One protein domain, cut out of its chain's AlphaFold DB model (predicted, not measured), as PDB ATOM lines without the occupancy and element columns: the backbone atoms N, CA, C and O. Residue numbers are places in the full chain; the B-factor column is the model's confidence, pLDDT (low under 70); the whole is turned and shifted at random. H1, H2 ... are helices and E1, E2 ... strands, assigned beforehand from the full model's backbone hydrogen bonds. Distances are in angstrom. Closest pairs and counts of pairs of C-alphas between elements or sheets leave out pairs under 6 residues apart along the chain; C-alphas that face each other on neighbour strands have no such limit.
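Overview. This is residues 12 to 106 of the 111 residues of an uncharacterized protein of Arcella intermedia (UniProt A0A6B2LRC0). A small parallel sheet of three strands, E2, E1 and E3, is the middle of this model, with two long loops, residues 40 to 51 and 59 to 81, running round it. H1 only grazes the sheet, while H2 and H3 follow beyond the end of E3, and H3 is apart from H1. The printed part has 95 residues with three named helices and three named strands, in the order H1 E1 E2 E3 H2 H3; the class is mixed, helices and strands, with under half of the residues in named elements. The whole is compact, with a radius of gyration of the C-alphas of 13.6 A, yet elongated, spanning 43 by 28 by 24 A.

Along the chain. Find C-alpha 12 at (-89.300, 57.964, 76.704); from there H1, residues 12 to 23, runs 16.0 A. E1, residues 34 to 39, starts at (-91.702, 49.856, 64.795) and runs 15.6 A. E2, residues 52 to 58, runs 18.6 A; E3 is residues 82 to 84 and H2 residues 88 to 91. H3, residues 95 to 104, runs 14.4 A to (-87.660, 36.366, 77.391).

Arrangement. Look at E1, the inner strand: N 36 and O 53 of E2 are 2.8 A apart, and N 37 and O 82 of E3 2.9 A. H1 only grazes the sheet; H2 and H3 are not on it. H2 and H3 are close but not clearly touching, their closest C-alphas, of Ile 89 and Arg 98, 6.0 A apart. In H1 and H3 every O i to N i+4 pair is within hydrogen-bond range; H2 is too short for one.

Size, cuts and confidence. The farthest C-alphas, of Pro 28 and Asp 94, are 43.9 A apart. The printed part has no cut. The links E1 to E2 and E2 to E3 are long. Residues 27 to 29 have pLDDT under 70.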
ATOM      1  N   ALA A  12     -88.715  57.989  78.044       86.50
ATOM      2  CA  ALA A  12     -89.300  57.964  76.704       86.50
ATOM      3  C   ALA A  12     -88.502  58.823  75.707       86.50
ATOM      4  O   ALA A  12     -88.333  58.441  74.547       86.50
ATOM      5  N   VAL A  13     -87.954  59.968  76.134       89.50
ATOM      6  CA  VAL A  13     -87.057  60.791  75.298       89.50
ATOM      7  C   VAL A  13     -85.783  60.025  74.954       89.50
ATOM      8  O   VAL A  13     -85.377  59.997  73.786       89.50
ATOM      9  N   TRP A  14     -85.175  59.370  75.943       90.81
ATOM     10  CA  TRP A  14     -83.967  58.580  75.726       90.81
ATOM     11  C   TRP A  14     -84.217  57.381  74.804       90.81
ATOM     12  O   TRP A  14     -83.474  57.202  73.835       90.81
ATOM     13  N   VAL A  15     -85.296  56.620  75.034       91.38
ATOM     14  CA  VAL A  15     -85.699  55.477  74.197       91.38
ATOM     15  C   VAL A  15     -85.903  55.932  72.756       91.38
ATOM     16  O   VAL A  15     -85.257  55.394  71.860       91.38
ATOM     17  N   LYS A  16     -86.683  56.997  72.515       91.06
ATOM     18  CA  LYS A  16     -86.875  57.552  71.164       91.06
ATOM     19  C   LYS A  16     -85.544  57.871  70.488       91.06
ATOM     20  O   LYS A  16     -85.312  57.441  69.363       91.06
ATOM     21  N   LYS A  17     -84.642  58.589  71.166       91.06
ATOM     22  CA  LYS A  17     -83.318  58.939  70.617       91.06
ATOM     23  C   LYS A  17     -82.498  57.693  70.278       91.06
ATOM     24  O   LYS A  17     -81.838  57.658  69.238       91.06
ATOM     25  N   LYS A  18     -82.535  56.676  71.140       92.06
ATOM     26  CA  LYS A  18     -81.795  55.429  70.943       92.06
ATOM     27  C   LYS A  18     -82.348  54.628  69.766       92.06
ATOM     28  O   LYS A  18     -81.563  54.229  68.912       92.06
ATOM     29  N   LEU A  19     -83.669  54.483  69.671       89.62
ATOM     30  CA  LEU A  19     -84.339  53.783  68.574       89.62
ATOM     31  C   LEU A  19     -84.103  54.475  67.232       89.62
ATOM     32  O   LEU A  19     -83.697  53.817  66.279       89.62
ATOM     33  N   LYS A  20     -84.213  55.808  67.170       88.94
ATOM     34  CA  LYS A  20     -83.860  56.566  65.960       88.94
ATOM     35  C   LYS A  20     -82.432  56.286  65.491       88.94
ATOM     36  O   LYS A  20     -82.211  56.108  64.300       88.94
ATOM     37  N   LYS A  21     -81.470  56.208  66.418       88.88
ATOM     38  CA  LYS A  21     -80.068  55.905  66.092       88.88
ATOM     39  C   LYS A  21     -79.864  54.454  65.639       88.88
ATOM     40  O   LYS A  21     -79.070  54.223  64.738       88.88
ATOM     41  N   CYS A  22     -80.525  53.494  66.283       87.12
ATOM     42  CA  CYS A  22     -80.359  52.067  65.991       87.12
ATOM     43  C   CYS A  22     -81.057  51.634  64.696       87.12
ATOM     44  O   CYS A  22     -80.519  50.799  63.980       87.12
ATOM     45  N   PHE A  23     -82.222  52.212  64.401       84.06
ATOM     46  CA  PHE A  23     -83.082  51.811  63.285       84.06
ATOM     47  C   PHE A  23     -83.137  52.849  62.148       84.06
ATOM     48  O   PHE A  23     -83.765  52.602  61.127       84.06
ATOM     49  N   GLY A  24     -82.494  54.015  62.301       81.25
ATOM     50  CA  GLY A  24     -82.470  55.068  61.276       81.25
ATOM     51  C   GLY A  24     -83.816  55.776  61.074       81.25
ATOM     52  O   GLY A  24     -84.182  56.066  59.940       81.25
ATOM     53  N   LEU A  25     -84.573  56.018  62.155       77.88
ATOM     54  CA  LEU A  25     -85.987  56.423  62.093       77.88
ATOM     55  C   LEU A  25     -86.266  57.909  62.376       77.88
ATOM     56  O   LEU A  25     -85.587  58.520  63.207       77.88
ATOM     57  N   PRO A  26     -87.355  58.466  61.808       70.38
ATOM     58  CA  PRO A  26     -87.970  58.021  60.554       70.38
ATOM     59  C   PRO A  26     -86.963  58.208  59.403       70.38
ATOM     60  O   PRO A  26     -86.295  59.239  59.339       70.38
ATOM     61  N   GLY A  27     -86.829  57.210  58.530       67.88
ATOM     62  CA  GLY A  27     -85.865  57.208  57.424       67.88
ATOM     63  C   GLY A  27     -86.543  57.039  56.061       67.88
ATOM     64  O   GLY A  27     -87.704  56.642  56.007       67.88
ATOM     65  N   PRO A  28     -85.839  57.301  54.947       59.97
ATOM     66  CA  PRO A  28     -86.409  57.241  53.595       59.97
ATOM     67  C   PRO A  28     -86.953  55.857  53.190       59.97
ATOM     68  O   PRO A  28     -87.822  55.782  52.333       59.97
ATOM     69  N   ASN A  29     -86.499  54.780  53.839       61.84
ATOM     70  CA  ASN A  29     -86.953  53.403  53.585       61.84
ATOM     71  C   ASN A  29     -87.993  52.910  54.611       61.84
ATOM     72  O   ASN A  29     -88.206  51.708  54.762       61.84
ATOM     73  N   TRP A  30     -88.607  53.821  55.366       70.25
ATOM     74  CA  TRP A  30     -89.578  53.488  56.402       70.25
ATOM     75  C   TRP A  30     -90.971  53.244  55.813       70.25
ATOM     76  O   TRP A  30     -91.664  54.195  55.458       70.25
ATOM     77  N   SER A  31     -91.392  51.981  55.725       72.50
ATOM     78  CA  SER A  31     -92.728  51.604  55.231       72.50
ATOM     79  C   SER A  31     -93.663  51.040  56.310       72.50
ATOM     80  O   SER A  31     -94.876  51.027  56.113       72.50
ATOM     81  N   GLN A  32     -93.134  50.599  57.456       83.94
ATOM     82  CA  GLN A  32     -93.901  49.975  58.542       83.94
ATOM     83  C   GLN A  32     -93.495  50.554  59.894       83.94
ATOM     84  O   GLN A  32     -92.332  50.883  60.081       83.94
ATOM     85  N   LYS A  33     -94.448  50.689  60.827       90.19
ATOM     86  CA  LYS A  33     -94.183  51.179  62.189       90.19
ATOM     87  C   LYS A  33     -93.335  50.179  62.983       90.19
ATOM     88  O   LYS A  33     -93.516  48.978  62.828       90.19
ATOM     89  N   LEU A  34     -92.484  50.686  63.880       91.81
ATOM     90  CA  LEU A  34     -91.702  49.856  64.795       91.81
ATOM     91  C   LEU A  34     -92.650  49.265  65.833       91.81
ATOM     92  O   LEU A  34     -93.275  50.032  66.571       91.81
ATOM     93  N   LYS A  35     -92.753  47.941  65.914       93.12
ATOM     94  CA  LYS A  35     -93.578  47.274  66.922       93.12
ATOM     95  C   LYS A  35     -92.836  47.264  68.248       93.12
ATOM     96  O   LYS A  35     -91.776  46.651  68.370       93.12
ATOM     97  N   VAL A  36     -93.390  47.943  69.246       94.50
ATOM     98  CA  VAL A  36     -92.768  48.112  70.561       94.50
ATOM     99  C   VAL A  36     -93.666  47.554  71.656       94.50
ATOM    100  O   VAL A  36     -94.829  47.940  71.770       94.50
ATOM    101  N   LEU A  37     -93.109  46.668  72.478       96.56
ATOM    102  CA  LEU A  37     -93.717  46.204  73.721       96.56
ATOM    103  C   LEU A  37     -93.117  46.993  74.890       96.56
ATOM    104  O   LEU A  37     -91.922  46.875  75.165       96.56
ATOM    105  N   ASP A  38     -93.929  47.804  75.562       96.38
ATOM    106  CA  ASP A  38     -93.533  48.572  76.747       96.38
ATOM    107  C   ASP A  38     -94.040  47.867  78.006       96.38
ATOM    108  O   ASP A  38     -95.243  47.829  78.272       96.38
ATOM    109  N   VAL A  39     -93.124  47.236  78.738       96.56
ATOM    110  CA  VAL A  39     -93.446  46.416  79.908       96.56
ATOM    111  C   VAL A  39     -93.388  47.274  81.162       96.56
ATOM    112  O   VAL A  39     -92.452  48.054  81.330       96.56
ATOM    113  N   GLY A  40     -94.347  47.079  82.066       95.50
ATOM    114  CA  GLY A  40     -94.453  47.807  83.332       95.50
ATOM    115  C   GLY A  40     -94.760  49.291  83.142       95.50
ATOM    116  O   GLY A  40     -94.212  50.145  83.843       95.50
ATOM    117  N   ALA A  41     -95.552  49.608  82.118       94.94
ATOM    118  CA  ALA A  41     -95.831  50.977  81.719       94.94
ATOM    119  C   ALA A  41     -96.833  51.641  82.678       94.94
ATOM    120  O   ALA A  41     -97.913  51.115  82.931       94.94
ATOM    121  N   LEU A  42     -96.512  52.845  83.161       92.19
ATOM    122  CA  LEU A  42     -97.439  53.639  83.984       92.19
ATOM    123  C   LEU A  42     -98.584  54.246  83.157       92.19
ATOM    124  O   LEU A  42     -99.675  54.461  83.669       92.19
ATOM    125  N   ASN A  43     -98.308  54.549  81.889       91.06
ATOM    126  CA  ASN A  43     -99.245  54.966  80.845       91.06
ATOM    127  C   ASN A  43     -98.572  54.742  79.478       91.06
ATOM    128  O   ASN A  43     -97.377  54.440  79.406       91.06
ATOM    129  N   ASN A  44     -99.300  54.945  78.379       87.00
ATOM    130  CA  ASN A  44     -98.718  54.891  77.039       87.00
ATOM    131  C   ASN A  44     -97.990  56.200  76.651       87.00
ATOM    132  O   ASN A  44     -98.468  56.993  75.834       87.00
ATOM    133  N   HIS A  45     -96.787  56.407  77.195       88.25
ATOM    134  CA  HIS A  45     -95.936  57.581  76.930       88.25
ATOM    135  C   HIS A  45     -95.470  57.717  75.468       88.25
ATOM    136  O   HIS A  45     -94.923  58.754  75.076       88.25
ATOM    137  N   PHE A  46     -95.658  56.676  74.656       89.94
ATOM    138  CA  PHE A  46     -95.270  56.640  73.249       89.94
ATOM    139  C   PHE A  46     -96.457  56.808  72.289       89.94
ATOM    140  O   PHE A  46     -96.243  56.774  71.078       89.94
ATOM    141  N   LYS A  47     -97.681  57.040  72.788       84.69
ATOM    142  CA  LYS A  47     -98.910  57.113  71.974       84.69
ATOM    143  C   LYS A  47     -98.841  58.093  70.794       84.69
ATOM    144  O   LYS A  47     -99.376  57.806  69.729       84.69
ATOM    145  N   ASP A  48     -98.135  59.213  70.958       87.56
ATOM    146  CA  ASP A  48     -98.025  60.267  69.938       87.56
ATOM    147  C   ASP A  48     -96.830  60.054  68.986       87.56
ATOM    148  O   ASP A  48     -96.523  60.888  68.130       87.56
ATOM    149  N   VAL A  49     -96.103  58.943  69.128       90.56
ATOM    150  CA  VAL A  49     -94.945  58.638  68.288       90.56
ATOM    151  C   VAL A  49     -95.409  57.932  67.020       90.56
ATOM    152  O   VAL A  49     -95.555  56.719  66.970       90.56
ATOM    153  N   VAL A  50     -95.577  58.706  65.950       89.94
ATOM    154  CA  VAL A  50     -96.152  58.241  64.672       89.94
ATOM    155  C   VAL A  50     -95.423  57.066  64.008       89.94
ATOM    156  O   VAL A  50     -96.022  56.341  63.219       89.94
ATOM    157  N   TRP A  51     -94.140  56.866  64.316       91.25
ATOM    158  CA  TRP A  51     -93.323  55.762  63.802       91.25
ATOM    159  C   TRP A  51     -93.251  54.571  64.772       91.25
ATOM    160  O   TRP A  51     -92.474  53.653  64.555       91.25
ATOM    161  N   MET A  52     -94.045  54.544  65.839       92.81
ATOM    162  CA  MET A  52     -94.134  53.401  66.748       92.81
ATOM    163  C   MET A  52     -95.558  52.845  66.746       92.81
ATOM    164  O   MET A  52     -96.535  53.592  66.713       92.81
ATOM    165  N   ASP A  53     -95.661  51.522  66.759       93.38
ATOM    166  CA  ASP A  53     -96.872  50.784  67.088       93.38
ATOM    167  C   ASP A  53     -96.654  50.135  68.455       93.38
ATOM    168  O   ASP A  53     -95.807  49.253  68.604       93.38
ATOM    169  N   VAL A  54     -97.322  50.662  69.478       95.44
ATOM    170  CA  VAL A  54     -96.951  50.431  70.878       95.44
ATOM    171  C   VAL A  54     -98.020  49.606  71.566       95.44
ATOM    172  O   VAL A  54     -99.179  50.010  71.650       95.44
ATOM    173  N   THR A  55     -97.604  48.479  72.132       96.44
ATOM    174  CA  THR A  55     -98.386  47.728  73.110       96.44
ATOM    175  C   THR A  55     -97.789  47.970  74.491       96.44
ATOM    176  O   THR A  55     -96.680  47.529  74.768       96.44
ATOM    177  N   ALA A  56     -98.522  48.676  75.351       97.06
ATOM    178  CA  ALA A  56     -98.144  48.900  76.743       97.06
ATOM    179  C   ALA A  56     -98.826  47.863  77.647       97.06
ATOM    180  O   ALA A  56    -100.039  47.651  77.529       97.06
ATOM    181  N   ILE A  57     -98.060  47.227  78.536       97.56
ATOM    182  CA  ILE A  57     -98.560  46.243  79.501       97.56
ATOM    183  C   ILE A  57     -98.085  46.538  80.923       97.56
ATOM    184  O   ILE A  57     -96.985  47.050  81.122       97.56
ATOM    185  N   ASP A  58     -98.888  46.159  81.913       97.25
ATOM    186  CA  ASP A  58     -98.522  46.193  83.332       97.25
ATOM    187  C   ASP A  58     -99.315  45.135  84.124       97.25
ATOM    188  O   ASP A  58    -100.405  44.732  83.716       97.25
ATOM    189  N   LEU A  59     -98.798  44.685  85.271       96.44
ATOM    190  CA  LEU A  59     -99.500  43.739  86.150       96.44
ATOM    191  C   LEU A  59    -100.745  44.356  86.807       96.44
ATOM    192  O   LEU A  59    -101.745  43.672  87.026       96.44
ATOM    193  N   ASN A  60    -100.679  45.643  87.140       96.00
ATOM    194  CA  ASN A  60    -101.691  46.409  87.857       96.00
ATOM    195  C   ASN A  60    -101.807  47.818  87.235       96.00
ATOM    196  O   ASN A  60    -101.474  48.807  87.899       96.00
ATOM    197  N   PRO A  61    -102.279  47.932  85.978       96.56
ATOM    198  CA  PRO A  61    -102.304  49.203  85.262       96.56
ATOM    199  C   PRO A  61    -103.152  50.243  85.997       96.56
ATOM    200  O   PRO A  61    -104.201  49.923  86.559       96.56
ATOM    201  N   GLN A  62    -102.687  51.492  85.973       95.81
ATOM    202  CA  GLN A  62    -103.380  52.654  86.546       95.81
ATOM    203  C   GLN A  62    -103.945  53.591  85.462       95.81
ATOM    204  O   GLN A  62    -104.548  54.611  85.780       95.81
ATOM    205  N   ASP A  63    -103.738  53.249  84.189       96.12
ATOM    206  CA  ASP A  63    -104.135  54.029  83.018       96.12
ATOM    207  C   ASP A  63    -104.809  53.102  81.995       96.12
ATOM    208  O   ASP A  63    -104.328  51.999  81.733       96.12
ATOM    209  N   GLU A  64    -105.923  53.547  81.409       95.94
ATOM    210  CA  GLU A  64    -106.745  52.759  80.475       95.94
ATOM    211  C   GLU A  64    -106.013  52.388  79.177       95.94
ATOM    212  O   GLU A  64    -106.382  51.428  78.500       95.94
ATOM    213  N   SER A  65    -104.959  53.126  78.819       95.31
ATOM    214  CA  SER A  65    -104.128  52.835  77.648       95.31
ATOM    215  C   SER A  65    -103.150  51.672  77.859       95.31
ATOM    216  O   SER A  65    -102.494  51.252  76.900       95.31
ATOM    217  N   VAL A  66    -103.050  51.144  79.085       97.44
ATOM    218  CA  VAL A  66    -102.143  50.055  79.460       97.44
ATOM    219  C   VAL A  66    -102.935  48.778  79.710       97.44
ATOM    220  O   VAL A  66    -103.866  48.733  80.512       97.44
ATOM    221  N   LYS A  67    -102.549  47.695  79.033       97.25
ATOM    222  CA  LYS A  67    -103.220  46.400  79.173       97.25
ATOM    223  C   LYS A  67    -102.742  45.687  80.437       97.25
ATOM    224  O   LYS A  67    -101.540  45.564  80.662       97.25
ATOM    225  N   LYS A  68    -103.678  45.146  81.222       97.94
ATOM    226  CA  LYS A  68    -103.343  44.275  82.354       97.94
ATOM    227  C   LYS A  68    -102.783  42.946  81.841       97.94
ATOM    228  O   LYS A  68    -103.518  42.200  81.198       97.94
ATOM    229  N   MET A  69    -101.509  42.662  82.100       97.69
ATOM    230  CA  MET A  69    -100.822  41.465  81.610       97.69
ATOM    231  C   MET A  69     -99.514  41.216  82.374       97.69
ATOM    232  O   MET A  69     -98.746  42.148  82.611       97.69
ATOM    233  N   ASP A  70     -99.237  39.955  82.715       96.56
ATOM    234  CA  ASP A  70     -97.934  39.539  83.244       96.56
ATOM    235  C   ASP A  70     -96.956  39.303  82.088       96.56
ATOM    236  O   ASP A  70     -97.226  38.519  81.181       96.56
ATOM    237  N   PHE A  71     -95.794  39.956  82.116       96.94
ATOM    238  CA  PHE A  71     -94.767  39.741  81.100       96.94
ATOM    239  C   PHE A  71     -94.205  38.316  81.102       96.94
ATOM    240  O   PHE A  71     -93.800  37.840  80.049       96.94
ATOM    241  N   PHE A  72     -94.178  37.615  82.238       95.06
ATOM    242  CA  PHE A  72     -93.739  36.217  82.279       95.06
ATOM    243  C   PHE A  72     -94.734  35.274  81.594       95.06
ATOM    244  O   PHE A  72     -94.310  34.266  81.032       95.06
ATOM    245  N   GLU A  73     -96.021  35.627  81.597       96.38
ATOM    246  CA  GLU A  73     -97.102  34.874  80.947       96.38
ATOM    247  C   GLU A  73     -97.412  35.385  79.531       96.38
ATOM    248  O   GLU A  73     -98.149  34.748  78.787       96.38
ATOM    249  N   PHE A  74     -96.843  36.528  79.137       95.25
ATOM    250  CA  PHE A  74     -97.070  37.120  77.826       95.25
ATOM    251  C   PHE A  74     -96.539  36.221  76.709       95.25
ATOM    252  O   PHE A  74     -95.354  35.891  76.678       95.25
ATOM    253  N   GLU A  75     -97.396  35.884  75.751       92.62
ATOM    254  CA  GLU A  75     -97.021  35.149  74.547       92.62
ATOM    255  C   GLU A  75     -96.926  36.094  73.343       92.62
ATOM    256  O   GLU A  75     -97.759  36.983  73.153       92.62
ATOM    257  N   GLY A  76     -95.921  35.886  72.491       90.12
ATOM    258  CA  GLY A  76     -95.770  36.637  71.242       90.12
ATOM    259  C   GLY A  76     -94.789  37.805  71.325       90.12
ATOM    260  O   GLY A  76     -94.841  38.702  70.489       90.12
ATOM    261  N   GLU A  77     -93.861  37.784  72.282       90.69
ATOM    262  CA  GLU A  77     -92.726  38.706  72.391       90.69
ATOM    263  C   GLU A  77     -91.905  38.800  71.091       90.69
ATOM    264  O   GLU A  77     -91.425  39.874  70.741       90.69
ATOM    265  N   ASN A  78     -91.838  37.709  70.320       89.94
ATOM    266  CA  ASN A  78     -91.150  37.649  69.026       89.94
ATOM    267  C   ASN A  78     -91.863  38.436  67.911       89.94
ATOM    268  O   ASN A  78     -91.299  38.617  66.838       89.94
ATOM    269  N   ASN A  79     -93.092  38.908  68.142       92.00
ATOM    270  CA  ASN A  79     -93.811  39.763  67.195       92.00
ATOM    271  C   ASN A  79     -93.408  41.243  67.299       92.00
ATOM    272  O   ASN A  79     -93.935  42.061  66.540       92.00
ATOM    273  N   PHE A  80     -92.530  41.591  68.244       93.50
ATOM    274  CA  PHE A  80     -92.081  42.955  68.497       93.50
ATOM    275  C   PHE A  80     -90.631  43.143  68.065       93.50
ATOM    276  O   PHE A  80     -89.779  42.296  68.315       93.50
ATOM    277  N   ASP A  81     -90.339  44.300  67.478       91.38
ATOM    278  CA  ASP A  81     -88.978  44.688  67.101       91.38
ATOM    279  C   ASP A  81     -88.174  45.158  68.324       91.38
ATOM    280  O   ASP A  81     -86.942  45.101  68.348       91.38
ATOM    281  N   VAL A  82     -88.877  45.679  69.336       93.00
ATOM    282  CA  VAL A  82     -88.298  46.251  70.553       93.00
ATOM    283  C   VAL A  82     -89.134  45.872  71.766       93.00
ATOM    284  O   VAL A  82     -90.350  46.049  71.776       93.00
ATOM    285  N   ILE A  83     -88.449  45.462  72.832       95.44
ATOM    286  CA  ILE A  83     -89.024  45.299  74.168       95.44
ATOM    287  C   ILE A  83     -88.352  46.310  75.102       95.44
ATOM    288  O   ILE A  83     -87.124  46.366  75.197       95.44
ATOM    289  N   VAL A  84     -89.154  47.133  75.777       94.69
ATOM    290  CA  VAL A  84     -88.699  48.154  76.728       94.69
ATOM    291  C   VAL A  84     -88.968  47.659  78.150       94.69
ATOM    292  O   VAL A  84     -90.107  47.409  78.522       94.69
ATOM    293  N   LEU A  85     -87.904  47.528  78.952       94.62
ATOM    294  CA  LEU A  85     -87.948  47.090  80.358       94.62
ATOM    295  C   LEU A  85     -87.516  48.221  81.310       94.62
ATOM    296  O   LEU A  85     -86.611  48.059  82.135       94.62
ATOM    297  N   SER A  86     -88.100  49.410  81.156       90.31
ATOM    298  CA  SER A  86     -87.690  50.606  81.906       90.31
ATOM    299  C   SER A  86     -87.993  50.461  83.399       90.31
ATOM    300  O   SER A  86     -89.146  50.472  83.798       90.31
ATOM    301  N   LEU A  87     -86.953  50.326  84.231       87.75
ATOM    302  CA  LEU A  87     -87.020  50.106  85.692       87.75
ATOM    303  C   LEU A  87     -87.720  48.812  86.158       87.75
ATOM    304  O   LEU A  87     -87.508  48.410  87.298       87.75
ATOM    305  N   VAL A  88     -88.454  48.108  85.297       90.38
ATOM    306  CA  VAL A  88     -89.210  46.890  85.640       90.38
ATOM    307  C   VAL A  88     -88.335  45.767  86.169       90.38
ATOM    308  O   VAL A  88     -88.684  45.117  87.152       90.38
ATOM    309  N   ILE A  89     -87.167  45.550  85.559       91.56
ATOM    310  CA  ILE A  89     -86.266  44.476  85.991       91.56
ATOM    311  C   ILE A  89     -85.822  44.648  87.454       91.56
ATOM    312  O   ILE A  89     -85.569  43.661  88.145       91.56
ATOM    313  N   ASN A  90     -85.788  45.890  87.955       89.19
ATOM    314  CA  ASN A  90     -85.437  46.194  89.343       89.19
ATOM    315  C   ASN A  90     -86.553  45.811  90.327       89.19
ATOM    316  O   ASN A  90     -86.267  45.563  91.496       89.19
ATOM    317  N   CYS A  91     -87.801  45.726  89.858       90.94
ATOM    318  CA  CYS A  91     -88.968  45.349  90.657       90.94
ATOM    319  C   CYS A  91     -89.114  43.827  90.820       90.94
ATOM    320  O   CYS A  91     -89.908  43.360  91.633       90.94
ATOM    321  N   VAL A  92     -88.339  43.031  90.077       93.44
ATOM    322  CA  VAL A  92     -88.331  41.571  90.216       93.44
ATOM    323  C   VAL A  92     -87.470  41.189  91.424       93.44
ATOM    324  O   VAL A  92     -86.254  41.393  91.427       93.44
ATOM    325  N   GLY A  93     -88.091  40.635  92.468       92.25
ATOM    326  CA  GLY A  93     -87.416  40.323  93.737       92.25
ATOM    327  C   GLY A  93     -86.384  39.190  93.662       92.25
ATOM    328  O   GLY A  93     -85.419  39.192  94.418       92.25
ATOM    329  N   ASP A  94     -86.548  38.251  92.727       96.19
ATOM    330  CA  ASP A  94     -85.662  37.094  92.568       96.19
ATOM    331  C   ASP A  94     -84.657  37.292  91.418       96.19
ATOM    332  O   ASP A  94     -85.025  37.623  90.289       96.19
ATOM    333  N   VAL A  95     -83.368  37.063  91.693       95.75
ATOM    334  CA  VAL A  95     -82.282  37.261  90.716       95.75
ATOM    335  C   VAL A  95     -82.369  36.308  89.522       95.75
ATOM    336  O   VAL A  95     -82.015  36.693  88.408       95.75
ATOM    337  N   ARG A  96     -82.872  35.083  89.712       96.50
ATOM    338  CA  ARG A  96     -83.048  34.119  88.619       96.50
ATOM    339  C   ARG A  96     -84.193  34.575  87.729       96.50
ATOM    340  O   ARG A  96     -84.020  34.620  86.518       96.50
ATOM    341  N   LYS A  97     -85.305  35.033  88.315       96.25
ATOM    342  CA  LYS A  97     -86.426  35.626  87.570       96.25
ATOM    343  C   LYS A  97     -86.017  36.863  86.768       96.25
ATOM    344  O   LYS A  97     -86.520  37.040  85.664       96.25
ATOM    345  N   ARG A  98     -85.076  37.688  87.251       96.00
ATOM    346  CA  ARG A  98     -84.488  38.776  86.435       96.00
ATOM    347  C   ARG A  98     -83.779  38.230  85.198       96.00
ATOM    348  O   ARG A  98     -83.954  38.763  84.107       96.00
ATOM    349  N   GLY A  99     -83.000  37.161  85.367       95.44
ATOM    350  CA  GLY A  99     -82.354  36.455  84.261       95.44
ATOM    351  C   GLY A  99     -83.364  35.899  83.256       95.44
ATOM    352  O   GLY A  99     -83.191  36.091  82.056       95.44
ATOM    353  N   GLU A 100     -84.445  35.279  83.733       95.50
ATOM    354  CA  GLU A 100     -85.518  34.776  82.867       95.50
ATOM    355  C   GLU A 100     -86.244  35.903  82.122       95.50
ATOM    356  O   GLU A 100     -86.483  35.784  80.924       95.50
ATOM    357  N   MET A 101     -86.499  37.042  82.777       95.69
ATOM    358  CA  MET A 101     -87.051  38.231  82.119       95.69
ATOM    359  C   MET A 101     -86.137  38.725  80.988       95.69
ATOM    360  O   MET A 101     -86.624  39.046  79.907       95.69
ATOM    361  N   LEU A 102     -84.815  38.748  81.202       94.19
ATOM    362  CA  LEU A 102     -83.858  39.125  80.158       94.19
ATOM    363  C   LEU A 102     -83.830  38.127  79.002       94.19
ATOM    364  O   LEU A 102     -83.767  38.564  77.859       94.19
ATOM    365  N   LYS A 103     -83.878  36.818  79.278       93.56
ATOM    366  CA  LYS A 103     -83.961  35.783  78.233       93.56
ATOM    367  C   LYS A 103     -85.234  35.934  77.410       93.56
ATOM    368  O   LYS A 103     -85.159  35.902  76.190       93.56
ATOM    369  N   LYS A 104     -86.377  36.151  78.065       92.81
ATOM    370  CA  LYS A 104     -87.660  36.366  77.391       92.81
ATOM    371  C   LYS A 104     -87.662  37.644  76.551       92.81
ATOM    372  O   LYS A 104     -88.228  37.670  75.470       92.81
ATOM    373  N   ALA A 105     -86.975  38.691  77.004       93.56
ATOM    374  CA  ALA A 105     -86.824  39.928  76.243       93.56
ATOM    375  C   ALA A 105     -85.803  39.846  75.090       93.56
ATOM    376  O   ALA A 105     -85.588  40.842  74.395       93.56
ATOM    377  N   GLN A 106     -85.158  38.695  74.866       87.06
ATOM    378  CA  GLN A 106     -84.332  38.497  73.679       87.06
ATOM    379  C   GLN A 106     -85.237  38.335  72.461       87.06
ATOM    380  O   GLN A 106     -85.719  37.245  72.169       87.06
TER     381      GLN A 106